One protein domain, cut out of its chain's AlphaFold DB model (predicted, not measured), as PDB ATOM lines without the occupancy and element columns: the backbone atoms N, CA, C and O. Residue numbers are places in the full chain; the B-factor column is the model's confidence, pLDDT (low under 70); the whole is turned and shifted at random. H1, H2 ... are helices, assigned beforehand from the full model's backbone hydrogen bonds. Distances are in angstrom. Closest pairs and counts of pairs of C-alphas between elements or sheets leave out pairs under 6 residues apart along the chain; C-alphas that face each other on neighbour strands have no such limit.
ATOM      1  N   GLY A 773     -42.281  59.826 -32.836       84.38
ATOM      2  CA  GLY A 773     -40.841  59.666 -33.035       84.38
ATOM      3  C   GLY A 773     -40.214  58.497 -32.269       84.38
ATOM      4  O   GLY A 773     -39.040  58.215 -32.498       84.38
ATOM      5  N   ILE A 774     -40.978  57.771 -31.444       86.81
ATOM      6  CA  ILE A 774     -40.493  56.642 -30.623       86.81
ATOM      7  C   ILE A 774     -39.982  55.451 -31.448       86.81
ATOM      8  O   ILE A 774     -39.301  54.587 -30.913       86.81
ATOM      9  N   THR A 775     -40.283  55.414 -32.751       84.94
ATOM     10  CA  THR A 775     -39.769  54.421 -33.711       84.94
ATOM     11  C   THR A 775     -38.405  54.786 -34.308       84.94
ATOM     12  O   THR A 775     -37.876  54.026 -35.115       84.94
ATOM     13  N   LYS A 776     -37.870  55.986 -34.036       77.56
ATOM     14  CA  LYS A 776     -36.578  56.439 -34.572       77.56
ATOM     15  C   LYS A 776     -35.450  55.955 -33.669       77.56
ATOM     16  O   LYS A 776     -35.515  56.155 -32.462       77.56
ATOM     17  N   ILE A 777     -34.386  55.416 -34.261       73.44
ATOM     18  CA  ILE A 777     -33.190  55.004 -33.516       73.44
ATOM     19  C   ILE A 777     -32.463  56.260 -32.982       73.44
ATOM     20  O   ILE A 777     -32.080  57.122 -33.781       73.44
ATOM     21  N   PRO A 778     -32.260  56.403 -31.658       68.94
ATOM     22  CA  PRO A 778     -31.488  57.497 -31.073       68.94
ATOM     23  C   PRO A 778     -30.057  57.578 -31.624       68.94
ATOM     24  O   PRO A 778     -29.393  56.563 -31.825       68.94
ATOM     25  N   ARG A 779     -29.537  58.800 -31.809       61.16
ATOM     26  CA  ARG A 779     -28.211  59.034 -32.424       61.16
ATOM     27  C   ARG A 779     -27.049  58.382 -31.673       61.16
ATOM     28  O   ARG A 779     -26.102  57.938 -32.309       61.16
ATOM     29  N   GLU A 780     -27.122  58.312 -30.347       60.84
ATOM     30  CA  GLU A 780     -26.069  57.669 -29.551       60.84
ATOM     31  C   GLU A 780     -26.082  56.140 -29.699       60.84
ATOM     32  O   GLU A 780     -25.043  55.498 -29.594       60.84
ATOM     33  N   LEU A 781     -27.240  55.565 -30.037       63.09
ATOM     34  CA  LEU A 781     -27.385  54.140 -30.321       63.09
ATOM     35  C   LEU A 781     -26.998  53.803 -31.762       63.09
ATOM     36  O   LEU A 781     -26.389  52.766 -31.983       63.09
ATOM     37  N   LEU A 782     -27.239  54.698 -32.729       65.25
ATOM     38  CA  LEU A 782     -26.700  54.544 -34.089       65.25
ATOM     39  C   LEU A 782     -25.167  54.396 -34.080       65.25
ATOM     40  O   LEU A 782     -24.655  53.531 -34.787       65.25
ATOM     41  N   LYS A 783     -24.458  55.140 -33.217       63.25
ATOM     42  CA  LYS A 783     -23.013  54.960 -32.979       63.25
ATOM     43  C   LYS A 783     -22.683  53.594 -32.375       63.25
ATOM     44  O   LYS A 783     -21.825  52.884 -32.886       63.25
ATOM     45  N   GLN A 784     -23.366  53.209 -31.292       60.50
ATOM     46  CA  GLN A 784     -23.113  51.936 -30.597       60.50
ATOM     47  C   GLN A 784     -23.407  50.703 -31.467       60.50
ATOM     48  O   GLN A 784     -22.757  49.676 -31.307       60.50
ATOM     49  N   ILE A 785     -24.354  50.814 -32.403       61.78
ATOM     50  CA  ILE A 785     -24.762  49.754 -33.337       61.78
ATOM     51  C   ILE A 785     -23.940  49.818 -34.654       61.78
ATOM     52  O   ILE A 785     -24.081  48.966 -35.527       61.78
ATOM     53  N   GLY A 786     -23.031  50.793 -34.807       57.12
ATOM     54  CA  GLY A 786     -22.122  50.900 -35.959       57.12
ATOM     55  C   GLY A 786     -22.751  51.464 -37.242       57.12
ATOM     56  O   GLY A 786     -22.222  51.259 -38.333       57.12
ATOM     57  N   MET A 787     -23.871  52.186 -37.135       54.94
ATOM     58  CA  MET A 787     -24.636  52.764 -38.251       54.94
ATOM     59  C   MET A 787     -24.406  54.280 -38.436       54.94
ATOM     60  O   MET A 787     -25.320  55.019 -38.809       54.94
ATOM     61  N   ASP A 788     -23.179  54.761 -38.220       52.53
ATOM     62  CA  ASP A 788     -22.836  56.197 -38.269       52.53
ATOM     63  C   ASP A 788     -23.033  56.870 -39.644       52.53
ATOM     64  O   ASP A 788     -23.188  58.089 -39.735       52.53
ATOM     65  N   ASN A 789     -23.087  56.084 -40.722       47.81
ATOM     66  CA  ASN A 789     -23.182  56.572 -42.103       47.81
ATOM     67  C   ASN A 789     -24.626  56.703 -42.637       47.81
ATOM     68  O   ASN A 789     -24.832  56.745 -43.850       47.81
ATOM     69  N   ALA A 790     -25.641  56.762 -41.766       47.44
ATOM     70  CA  ALA A 790     -27.034  56.935 -42.191       47.44
ATOM     71  C   ALA A 790     -27.272  58.298 -42.905       47.44
ATOM     72  O   ALA A 790     -26.730  59.313 -42.440       47.44
ATOM     73  N   PRO A 791     -28.088  58.353 -43.987       43.22
ATOM     74  CA  PRO A 791     -28.307  59.557 -44.803       43.22
ATOM     75  C   PRO A 791     -28.798  60.809 -44.050       43.22
ATOM     76  O   PRO A 791     -29.434  60.733 -42.994       43.22
ATOM     77  N   ASP A 792     -28.514  61.989 -44.616       43.47
ATOM     78  CA  ASP A 792     -28.842  63.302 -44.033       43.47
ATOM     79  C   ASP A 792     -30.354  63.563 -43.883       43.47
ATOM     80  O   ASP A 792     -30.773  64.363 -43.046       43.47
ATOM     81  N   LYS A 804     -33.892  62.790 -26.718       58.47
ATOM     82  CA  LYS A 804     -33.666  62.287 -25.369       58.47
ATOM     83  C   LYS A 804     -33.589  60.762 -25.472       58.47
ATOM     84  O   LYS A 804     -34.217  60.180 -26.357       58.47
ATOM     85  N   ALA A 805     -32.816  60.113 -24.603       65.00
ATOM     86  CA  ALA A 805     -32.876  58.656 -24.514       65.00
ATOM     87  C   ALA A 805     -34.345  58.243 -24.269       65.00
ATOM     88  O   ALA A 805     -34.988  58.881 -23.424       65.00
ATOM     89  N   PRO A 806     -34.885  57.263 -25.018       76.31
ATOM     90  CA  PRO A 806     -36.282  56.873 -24.898       76.31
ATOM     91  C   PRO A 806     -36.540  56.362 -23.482       76.31
ATOM     92  O   PRO A 806     -35.740  55.613 -22.920       76.31
ATOM     93  N   SER A 807     -37.647  56.794 -22.891       87.88
ATOM     94  CA  SER A 807     -38.074  56.301 -21.585       87.88
ATOM     95  C   SER A 807     -38.515  54.837 -21.668       87.88
ATOM     96  O   SER A 807     -38.929  54.353 -22.724       87.88
ATOM     97  N   SER A 808     -38.477  54.128 -20.537       91.12
ATOM     98  CA  SER A 808     -38.949  52.744 -20.452       91.12
ATOM     99  C   SER A 808     -40.385  52.589 -20.969       91.12
ATOM    100  O   SER A 808     -40.681  51.657 -21.710       91.12
ATOM    101  N   ASP A 809     -41.270  53.537 -20.653       91.12
ATOM    102  CA  ASP A 809     -42.665  53.536 -21.108       91.12
ATOM    103  C   ASP A 809     -42.812  53.735 -22.628       91.12
ATOM    104  O   ASP A 809     -43.693  53.125 -23.240       91.12
ATOM    105  N   GLU A 810     -41.947  54.537 -23.259       92.44
ATOM    106  CA  GLU A 810     -41.896  54.675 -24.722       92.44
ATOM    107  C   GLU A 810     -41.379  53.391 -25.383       92.44
ATOM    108  O   GLU A 810     -41.950  52.953 -26.381       92.44
ATOM    109  N   MET A 811     -40.358  52.746 -24.803       92.62
ATOM    110  CA  MET A 811     -39.840  51.459 -25.285       92.62
ATOM    111  C   MET A 811     -40.889  50.342 -25.156       92.62
ATOM    112  O   MET A 811     -41.113  49.605 -26.116       92.62
ATOM    113  N   ARG A 812     -41.600  50.250 -24.022       94.38
ATOM    114  CA  ARG A 812     -42.702  49.287 -23.827       94.38
ATOM    115  C   ARG A 812     -43.828  49.513 -24.836       94.38
ATOM    116  O   ARG A 812     -44.252  48.559 -25.487       94.38
ATOM    117  N   ALA A 813     -44.259  50.762 -25.027       95.31
ATOM    118  CA  ALA A 813     -45.303  51.097 -25.994       95.31
ATOM    119  C   ALA A 813     -44.875  50.791 -27.442       95.31
ATOM    120  O   ALA A 813     -45.653  50.206 -28.193       95.31
ATOM    121  N   PHE A 814     -43.636  51.117 -27.825       94.25
ATOM    122  CA  PHE A 814     -43.063  50.775 -29.131       94.25
ATOM    123  C   PHE A 814     -43.063  49.257 -29.380       94.25
ATOM    124  O   PHE A 814     -43.522  48.802 -30.430       94.25
ATOM    125  N   LEU A 815     -42.627  48.462 -28.400       94.56
ATOM    126  CA  LEU A 815     -42.651  47.000 -28.500       94.56
ATOM    127  C   LEU A 815     -44.084  46.441 -28.521       94.56
ATOM    128  O   LEU A 815     -44.330  45.440 -29.187       94.56
ATOM    129  N   GLY A 816     -45.044  47.121 -27.887       93.69
ATOM    130  CA  GLY A 816     -46.472  46.805 -27.987       93.69
ATOM    131  C   GLY A 816     -47.056  47.057 -29.377       93.69
ATOM    132  O   GLY A 816     -47.848  46.247 -29.862       93.69
ATOM    133  N   VAL A 817     -46.630  48.134 -30.051       93.94
ATOM    134  CA  VAL A 817     -46.954  48.383 -31.467       93.94
ATOM    135  C   VAL A 817     -46.369  47.273 -32.339       93.94
ATOM    136  O   VAL A 817     -47.102  46.689 -33.133       93.94
ATOM    137  N   TYR A 818     -45.087  46.930 -32.156       93.31
ATOM    138  CA  TYR A 818     -44.439  45.839 -32.891       93.31
ATOM    139  C   TYR A 818     -45.159  44.494 -32.687       93.31
ATOM    140  O   TYR A 818     -45.479  43.821 -33.665       93.31
ATOM    141  N   TYR A 819     -45.482  44.124 -31.445       91.44
ATOM    142  CA  TYR A 819     -46.194  42.886 -31.110       91.44
ATOM    143  C   TYR A 819     -47.569  42.797 -31.792       91.44
ATOM    144  O   TYR A 819     -47.870  41.807 -32.461       91.44
ATOM    145  N   LEU A 820     -48.397  43.844 -31.689       89.12
ATOM    146  CA  LEU A 820     -49.723  43.859 -32.321       89.12
ATOM    147  C   LEU A 820     -49.647  43.898 -33.852       89.12
ATOM    148  O   LEU A 820     -50.450  43.240 -34.516       89.12
ATOM    149  N   LEU A 821     -48.670  44.617 -34.417       88.56
ATOM    150  CA  LEU A 821     -48.419  44.617 -35.856       88.56
ATOM    151  C   LEU A 821     -48.002  43.226 -36.344       88.56
ATOM    152  O   LEU A 821     -48.532  42.777 -37.354       88.56
ATOM    153  N   SER A 822     -47.127  42.529 -35.614       86.81
ATOM    154  CA  SER A 822     -46.662  41.174 -35.950       86.81
ATOM    155  C   SER A 822     -47.812  40.164 -35.928       86.81
ATOM    156  O   SER A 822     -47.984  39.411 -36.883       86.81
ATOM    157  N   ILE A 823     -48.688  40.216 -34.915       81.75
ATOM    158  CA  ILE A 823     -49.906  39.384 -34.854       81.75
ATOM    159  C   ILE A 823     -50.821  39.655 -36.054       81.75
ATOM    160  O   ILE A 823     -51.241  38.724 -36.739       81.75
ATOM    161  N   ASN A 824     -51.115  40.925 -36.339       79.88
ATOM    162  CA  ASN A 824     -51.964  41.323 -37.463       79.88
ATOM    163  C   ASN A 824     -51.352  40.898 -38.817       79.88
ATOM    164  O   ASN A 824     -52.054  40.413 -39.705       79.88
ATOM    165  N   SER A 825     -50.035  41.020 -38.974       78.69
ATOM    166  CA  SER A 825     -49.288  40.542 -40.141       78.69
ATOM    167  C   SER A 825     -49.355  39.018 -40.290       78.69
ATOM    168  O   SER A 825     -49.711  38.521 -41.361       78.69
ATOM    169  N   GLY A 826     -49.101  38.274 -39.209       71.62
ATOM    170  CA  GLY A 826     -49.098  36.810 -39.169       71.62
ATOM    171  C   GLY A 826     -50.479  36.162 -39.320       71.62
ATOM    172  O   GLY A 826     -50.556  35.037 -39.827       71.62
ATOM    173  N   GLN A 827     -51.555  36.857 -38.926       68.94
ATOM    174  CA  GLN A 827     -52.953  36.443 -39.120       68.94
ATOM    175  C   GLN A 827     -53.439  36.698 -40.552       68.94
ATOM    176  O   GLN A 827     -54.002  35.803 -41.180       68.94
ATOM    177  N   PHE A 828     -53.202  37.894 -41.102       66.25
ATOM    178  CA  PHE A 828     -53.781  38.294 -42.392       66.25
ATOM    179  C   PHE A 828     -52.853  38.107 -43.593       66.25
ATOM    180  O   PHE A 828     -53.314  38.155 -44.730       66.25
ATOM    181  N   GLY A 829     -51.573  37.825 -43.366       60.97
ATOM    182  CA  GLY A 829     -50.603  37.591 -44.429       60.97
ATOM    183  C   GLY A 829     -50.042  38.849 -45.053       60.97
ATOM    184  O   GLY A 829     -50.019  38.998 -46.269       60.97
ATOM    185  N   ARG A 830     -49.604  39.757 -44.189       68.75
ATOM    186  CA  ARG A 830     -48.975  41.023 -44.563       68.75
ATOM    187  C   ARG A 830     -47.530  40.988 -44.064       68.75
ATOM    188  O   ARG A 830     -47.244  40.305 -43.087       68.75
ATOM    189  N   ASN A 831     -46.622  41.709 -44.715       64.06
ATOM    190  CA  ASN A 831     -45.230  41.771 -44.262       64.06
ATOM    191  C   ASN A 831     -45.106  42.732 -43.068       64.06
ATOM    192  O   ASN A 831     -45.593  43.863 -43.132       64.06
ATOM    193  N   THR A 832     -44.421  42.312 -42.002       65.06
ATOM    194  CA  THR A 832     -44.158  43.148 -40.821       65.06
ATOM    195  C   THR A 832     -43.122  44.228 -41.152       65.06
ATOM    196  O   THR A 832     -41.936  43.951 -41.310       65.06
ATOM    197  N   THR A 833     -43.560  45.485 -41.255       60.16
ATOM    198  CA  THR A 833     -42.740  46.611 -41.751       60.16
ATOM    199  C   THR A 833     -41.790  47.236 -40.721       60.16
ATOM    200  O   THR A 833     -41.013  48.115 -41.081       60.16
ATOM    201  N   MET A 834     -41.844  46.823 -39.450       67.69
ATOM    202  CA  MET A 834     -41.115  47.471 -38.341       67.69
ATOM    203  C   MET A 834     -39.901  46.691 -37.814       67.69
ATOM    204  O   MET A 834     -39.281  47.109 -36.834       67.69
ATOM    205  N   ARG A 835     -39.541  45.562 -38.434       64.56
ATOM    206  CA  ARG A 835     -38.431  44.724 -37.965       64.56
ATOM    207  C   ARG A 835     -37.087  45.427 -38.189       64.56
ATOM    208  O   ARG A 835     -36.658  45.634 -39.320       64.56
ATOM    209  N   CYS A 836     -36.428  45.802 -37.096       70.69
ATOM    210  CA  CYS A 836     -35.138  46.491 -37.087       70.69
ATOM    211  C   CYS A 836     -34.388  46.211 -35.774       70.69
ATOM    212  O   CYS A 836     -35.015  45.890 -34.768       70.69
ATOM    213  N   GLN A 837     -33.065  46.412 -35.766       77.38
ATOM    214  CA  GLN A 837     -32.177  46.200 -34.602       77.38
ATOM    215  C   GLN A 837     -32.585  47.001 -33.347       77.38
ATOM    216  O   GLN A 837     -32.173  46.701 -32.230       77.38
ATOM    217  N   TYR A 838     -33.411  48.035 -33.517       83.19
ATOM    218  CA  TYR A 838     -33.950  48.834 -32.423       83.19
ATOM    219  C   TYR A 838     -35.047  48.106 -31.620       83.19
ATOM    220  O   TYR A 838     -35.258  48.429 -30.455       83.19
ATOM    221  N   VAL A 839     -35.706  47.090 -32.194       90.00
ATOM    222  CA  VAL A 839     -36.599  46.179 -31.449       90.00
ATOM    223  C   VAL A 839     -35.793  45.381 -30.423       90.00
ATOM    224  O   VAL A 839     -36.149  45.374 -29.247       90.00
ATOM    225  N   ASP A 840     -34.674  44.790 -30.855       89.19
ATOM    226  CA  ASP A 840     -33.761  44.036 -29.989       89.19
ATOM    227  C   ASP A 840     -33.187  44.933 -28.888       89.19
ATOM    228  O   ASP A 840     -33.282  44.603 -27.707       89.19
ATOM    229  N   PHE A 841     -32.695  46.121 -29.265       87.88
ATOM    230  CA  PHE A 841     -32.200  47.114 -28.313       87.88
ATOM    231  C   PHE A 841     -33.242  47.457 -27.238       87.88
ATOM    232  O   PHE A 841     -32.929  47.397 -26.052       87.88
ATOM    233  N   CYS A 842     -34.474  47.807 -27.624       90.56
ATOM    234  CA  CYS A 842     -35.517  48.183 -26.667       90.56
ATOM    235  C   CYS A 842     -35.874  47.024 -25.725       90.56
ATOM    236  O   CYS A 842     -36.062  47.240 -24.528       90.56
ATOM    237  N   ALA A 843     -35.964  45.797 -26.248       92.56
ATOM    238  CA  ALA A 843     -36.315  44.620 -25.459       92.56
ATOM    239  C   ALA A 843     -35.208  44.250 -24.458       92.56
ATOM    240  O   ALA A 843     -35.490  43.973 -23.291       92.56
ATOM    241  N   ASP A 844     -33.946  44.303 -24.889       91.44
ATOM    242  CA  ASP A 844     -32.795  44.023 -24.034       91.44
ATOM    243  C   ASP A 844     -32.546  45.150 -23.017       91.44
ATOM    244  O   ASP A 844     -32.237  44.858 -21.863       91.44
ATOM    245  N   ALA A 845     -32.747  46.420 -23.387       90.19
ATOM    246  CA  ALA A 845     -32.632  47.558 -22.473       90.19
ATOM    247  C   ALA A 845     -33.672  47.502 -21.342       90.19
ATOM    248  O   ALA A 845     -33.328  47.735 -20.183       90.19
ATOM    249  N   LEU A 846     -34.926  47.139 -21.646       93.12
ATOM    250  CA  LEU A 846     -35.966  46.938 -20.630       93.12
ATOM    251  C   LEU A 846     -35.645  45.761 -19.702       93.12
ATOM    252  O   LEU A 846     -35.747  45.896 -18.484       93.12
ATOM    253  N   ALA A 847     -35.203  44.628 -20.253       90.38
ATOM    254  CA  ALA A 847     -34.831  43.460 -19.456       90.38
ATOM    255  C   ALA A 847     -33.594  43.700 -18.568       90.38
ATOM    256  O   ALA A 847     -33.509  43.137 -17.479       90.38
ATOM    257  N   GLN A 848     -32.651  44.542 -19.009       90.12
ATOM    258  CA  GLN A 848     -31.501  44.981 -18.208       90.12
ATOM    259  C   GLN A 848     -31.890  45.998 -17.128       90.12
ATOM    260  O   GLN A 848     -31.358  45.937 -16.022       90.12
ATOM    261  N   ALA A 849     -32.807  46.923 -17.434       89.88
ATOM    262  CA  ALA A 849     -33.304  47.902 -16.471       89.88
ATOM    263  C   ALA A 849     -34.137  47.244 -15.359       89.88
ATOM    264  O   ALA A 849     -34.024  47.645 -14.202       89.88
ATOM    265  N   GLY A 850     -34.953  46.238 -15.702       87.44
ATOM    266  CA  GLY A 850     -35.703  45.427 -14.739       87.44
ATOM    267  C   GLY A 850     -36.669  46.225 -13.857       87.44
ATOM    268  O   GLY A 850     -36.892  45.848 -12.709       87.44
ATOM    269  N   GLU A 851     -37.210  47.338 -14.364       89.88
ATOM    270  CA  GLU A 851     -38.083  48.253 -13.614       89.88
ATOM    271  C   GLU A 851     -39.370  47.553 -13.150       89.88
ATOM    272  O   GLU A 851     -39.819  47.773 -12.022       89.88
ATOM    273  N   TYR A 852     -39.928  46.664 -13.982       86.12
ATOM    274  CA  TYR A 852     -41.055  45.805 -13.620       86.12
ATOM    275  C   TYR A 852     -40.762  44.322 -13.896       86.12
ATOM    276  O   TYR A 852     -40.122  43.996 -14.897       86.12
ATOM    277  N   PRO A 853     -41.307  43.380 -13.094       77.81
ATOM    278  CA  PRO A 853     -41.162  41.938 -13.342       77.81
ATOM    279  C   PRO A 853     -41.648  41.496 -14.734       77.81
ATOM    280  O   PRO A 853     -41.179  40.501 -15.284       77.81
ATOM    281  N   SER A 854     -42.575  42.252 -15.328       80.12
ATOM    282  CA  SER A 854     -43.078  42.033 -16.683       80.12
ATOM    283  C   SER A 854     -42.064  42.312 -17.790       80.12
ATOM    284  O   SER A 854     -42.273  41.825 -18.895       80.12
ATOM    285  N   ASP A 855     -40.988  43.065 -17.540       89.75
ATOM    286  CA  ASP A 855     -40.029  43.451 -18.585       89.75
ATOM    287  C   ASP A 855     -39.259  42.229 -19.126       89.75
ATOM    288  O   ASP A 855     -39.041  42.111 -20.333       89.75
ATOM    289  N   PHE A 856     -38.955  41.249 -18.264       88.00
ATOM    290  CA  PHE A 856     -38.422  39.948 -18.689       88.00
ATOM    291  C   PHE A 856     -39.420  39.179 -19.570       88.00
ATOM    292  O   PHE A 856     -39.055  38.675 -20.633       88.00
ATOM    293  N   LEU A 857     -40.691  39.108 -19.154       85.50
ATOM    294  CA  LEU A 857     -41.748  38.425 -19.910       85.50
ATOM    295  C   LEU A 857     -41.967  39.084 -21.279       85.50
ATOM    296  O   LEU A 857     -42.082  38.389 -22.285       85.50
ATOM    297  N   LEU A 858     -41.965  40.419 -21.320       91.00
ATOM    298  CA  LEU A 858     -42.065  41.228 -22.531       91.00
ATOM    299  C   LEU A 858     -40.940  40.887 -23.513       91.00
ATOM    300  O   LEU A 858     -41.224  40.606 -24.676       91.00
ATOM    301  N   GLN A 859     -39.686  40.853 -23.049       92.06
ATOM    302  CA  GLN A 859     -38.533  40.489 -23.876       92.06
ATOM    303  C   GLN A 859     -38.715  39.102 -24.517       92.06
ATOM    304  O   GLN A 859     -38.491  38.950 -25.719       92.06
ATOM    305  N   GLN A 860     -39.168  38.099 -23.755       89.69
ATOM    306  CA  GLN A 860     -39.371  36.754 -24.305       89.69
ATOM    307  C   GLN A 860     -40.551  36.690 -25.288       89.69
ATOM    308  O   GLN A 860     -40.448  36.037 -26.324       89.69
ATOM    309  N   VAL A 861     -41.641  37.421 -25.029       88.75
ATOM    310  CA  VAL A 861     -42.766  37.554 -25.972       88.75
ATOM    311  C   VAL A 861     -42.319  38.192 -27.293       88.75
ATOM    312  O   VAL A 861     -42.671  37.689 -28.359       88.75
ATOM    313  N   VAL A 862     -41.506  39.254 -27.247       91.62
ATOM    314  CA  VAL A 862     -40.950  39.907 -28.448       91.62
ATOM    315  C   VAL A 862     -40.080  38.934 -29.249       91.62
ATOM    316  O   VAL A 862     -40.278  38.806 -30.456       91.62
ATOM    317  N   ARG A 863     -39.189  38.182 -28.590       90.94
ATOM    318  CA  ARG A 863     -38.321  37.184 -29.243       90.94
ATOM    319  C   ARG A 863     -39.110  36.054 -29.918       90.94
ATOM    320  O   ARG A 863     -38.761  35.626 -31.017       90.94
ATOM    321  N   LEU A 864     -40.216  35.613 -29.314       89.62
ATOM    322  CA  LEU A 864     -41.117  34.623 -29.918       89.62
ATOM    323  C   LEU A 864     -41.868  35.185 -31.144       89.62
ATOM    324  O   LEU A 864     -42.019  34.468 -32.133       89.62
ATOM    325  N   MET A 865     -42.266  36.464 -31.142       88.69
ATOM    326  CA  MET A 865     -42.835  37.119 -32.336       88.69
ATOM    327  C   MET A 865     -41.807  37.301 -33.459       88.69
ATOM    328  O   MET A 865     -42.138  37.100 -34.623       88.69
ATOM    329  N   GLN A 866     -40.544  37.592 -33.139       89.12
ATOM    330  CA  GLN A 866     -39.475  37.659 -34.145       89.12
ATOM    331  C   GLN A 866     -39.234  36.305 -34.834       89.12
ATOM    332  O   GLN A 866     -38.872  36.265 -36.011       89.12
ATOM    333  N   ILE A 867     -39.457  35.189 -34.131       88.25
ATOM    334  CA  ILE A 867     -39.456  33.845 -34.727       88.25
ATOM    335  C   ILE A 867     -40.676  33.652 -35.639       88.25
ATOM    336  O   ILE A 867     -40.518  33.129 -36.741       88.25
ATOM    337  N   GLU A 868     -41.867  34.115 -35.247       86.56
ATOM    338  CA  GLU A 868     -43.063  34.083 -36.107       86.56
ATOM    339  C   GLU A 868     -42.883  34.889 -37.406       86.56
ATOM    340  O   GLU A 868     -43.211  34.396 -38.492       86.56
ATOM    341  N   ASP A 869     -42.309  36.092 -37.306       85.88
ATOM    342  CA  ASP A 869     -41.944  36.937 -38.447       85.88
ATOM    343  C   ASP A 869     -40.953  36.212 -39.373       85.88
ATOM    344  O   ASP A 869     -41.174  36.159 -40.582       85.88
ATOM    345  N   ARG A 870     -39.887  35.603 -38.825       84.31
ATOM    346  CA  ARG A 870     -38.895  34.831 -39.604       84.31
ATOM    347  C   ARG A 870     -39.526  33.627 -40.307       84.31
ATOM    348  O   ARG A 870     -39.253  33.402 -41.481       84.31
ATOM    349  N   ILE A 871     -40.382  32.858 -39.631       82.62
ATOM    350  CA  ILE A 871     -41.094  31.722 -40.249       82.62
ATOM    351  C   ILE A 871     -41.967  32.214 -41.415       82.62
ATOM    352  O   ILE A 871     -41.961  31.613 -42.490       82.62
ATOM    353  N   SER A 872     -42.665  33.336 -41.225       80.50
ATOM    354  CA  SER A 872     -43.514  33.953 -42.253       80.50
ATOM    355  C   SER A 872     -42.704  34.542 -43.421       80.50
ATOM    356  O   SER A 872     -43.165  34.518 -44.558       80.50
ATOM    357  N   GLU A 873     -41.481  35.016 -43.173       78.62
ATOM    358  CA  GLU A 873     -40.521  35.460 -44.195       78.62
ATOM    359  C   GLU A 873     -40.017  34.289 -45.062       78.62
ATOM    360  O   GLU A 873     -39.926  34.421 -46.283       78.62
ATOM    361  N   PHE A 874     -39.736  33.122 -44.466       76.00
ATOM    362  CA  PHE A 874     -39.250  31.949 -45.208       76.00
ATOM    363  C   PHE A 874     -40.327  31.262 -46.055       76.00
ATOM    364  O   PHE A 874     -40.057  30.900 -47.201       76.00
ATOM    365  N   PHE A 875     -41.528  31.052 -45.507       74.25
ATOM    366  CA  PHE A 875     -42.579  30.254 -46.159       74.25
ATOM    367  C   PHE A 875     -43.684  31.090 -46.820       74.25
ATOM    368  O   PHE A 875     -44.521  30.545 -47.544       74.25
TER     369      PHE A 875
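AT A GLANCE: This is residues 773 to 792 and 804 to 875 of the 1163 residues of the protein "Fungal transcriptional regulatory protein" of Akanthomyces lecanii RCEF 1005 (UniProt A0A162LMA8). A helical hairpin, H3 and H4, forms one layer, and the long helix H2 packs aslant over it, touching both of its helices. The short helix H1 is set apart from these three. The printed part has 92 residues with four named helices, in the order H1, H2, H3, H4, and no named strand; its class is all helix. It is compact, with a radius of gyration of the C-alphas of 13.8 A, and flat, spanning 37 by 36 by 19 A.

HOW THE PARTS SIT: H1, residues 779 to 784, is apart from H2, residues 808 to 828, from H3, residues 837 to 849, and from H4, residues 854 to 875. H2 and H3 touch at a steep tilt of 48 degrees, opposite ways; their closest C-alphas, of Met 811 and Cys 842, are 5.6 A apart. H2 touches H4, which meets it with residues 862 to 872 alone, and the closest C-alphas are those of Tyr 819 and Val 862, 6.6 A apart. These two run the same way at a shallow tilt of 32 degrees, only just short of steep. H3 and H4 form a hairpin at a shallow tilt of 21 degrees, opposite ways. They touch with residues 843 to 847 of H3 and 855 to 862 of H4 alone; their closest C-alphas, of Ala 843 and Gln 859, are 4.9 A apart. In H1, H2, H3 and H4 every O i to N i+4 pair is within hydrogen-bond range.

IN THESE COORDINATES: H1 begins at C-alpha 779, (-28.211, 59.034, -32.424). H2 measures 30.2 A from its first to its last C-alpha and begins at (-38.949, 52.744, -20.452). H3 measures 18.2 A. H4, the longest helix with 22 residues, measures 31.7 A and ends at C-alpha 875, (-42.579, 30.254, -46.159).

THE WHOLE: The C-alphas farthest apart, of Asp 792 and Pro 853, are 39.4 A apart. Residues 793 to 803 are not printed, and C-alphas 792 and 804 stand 19.3 A apart across this cut, which lies in the link from H1 to H2. The link from H2 to H3 is short and that from H3 to H4 is tight. The mean pLDDT of the printed part is 79.2; it is under 70 in residues 778 to 792, 804 to 805 and 827 to 835.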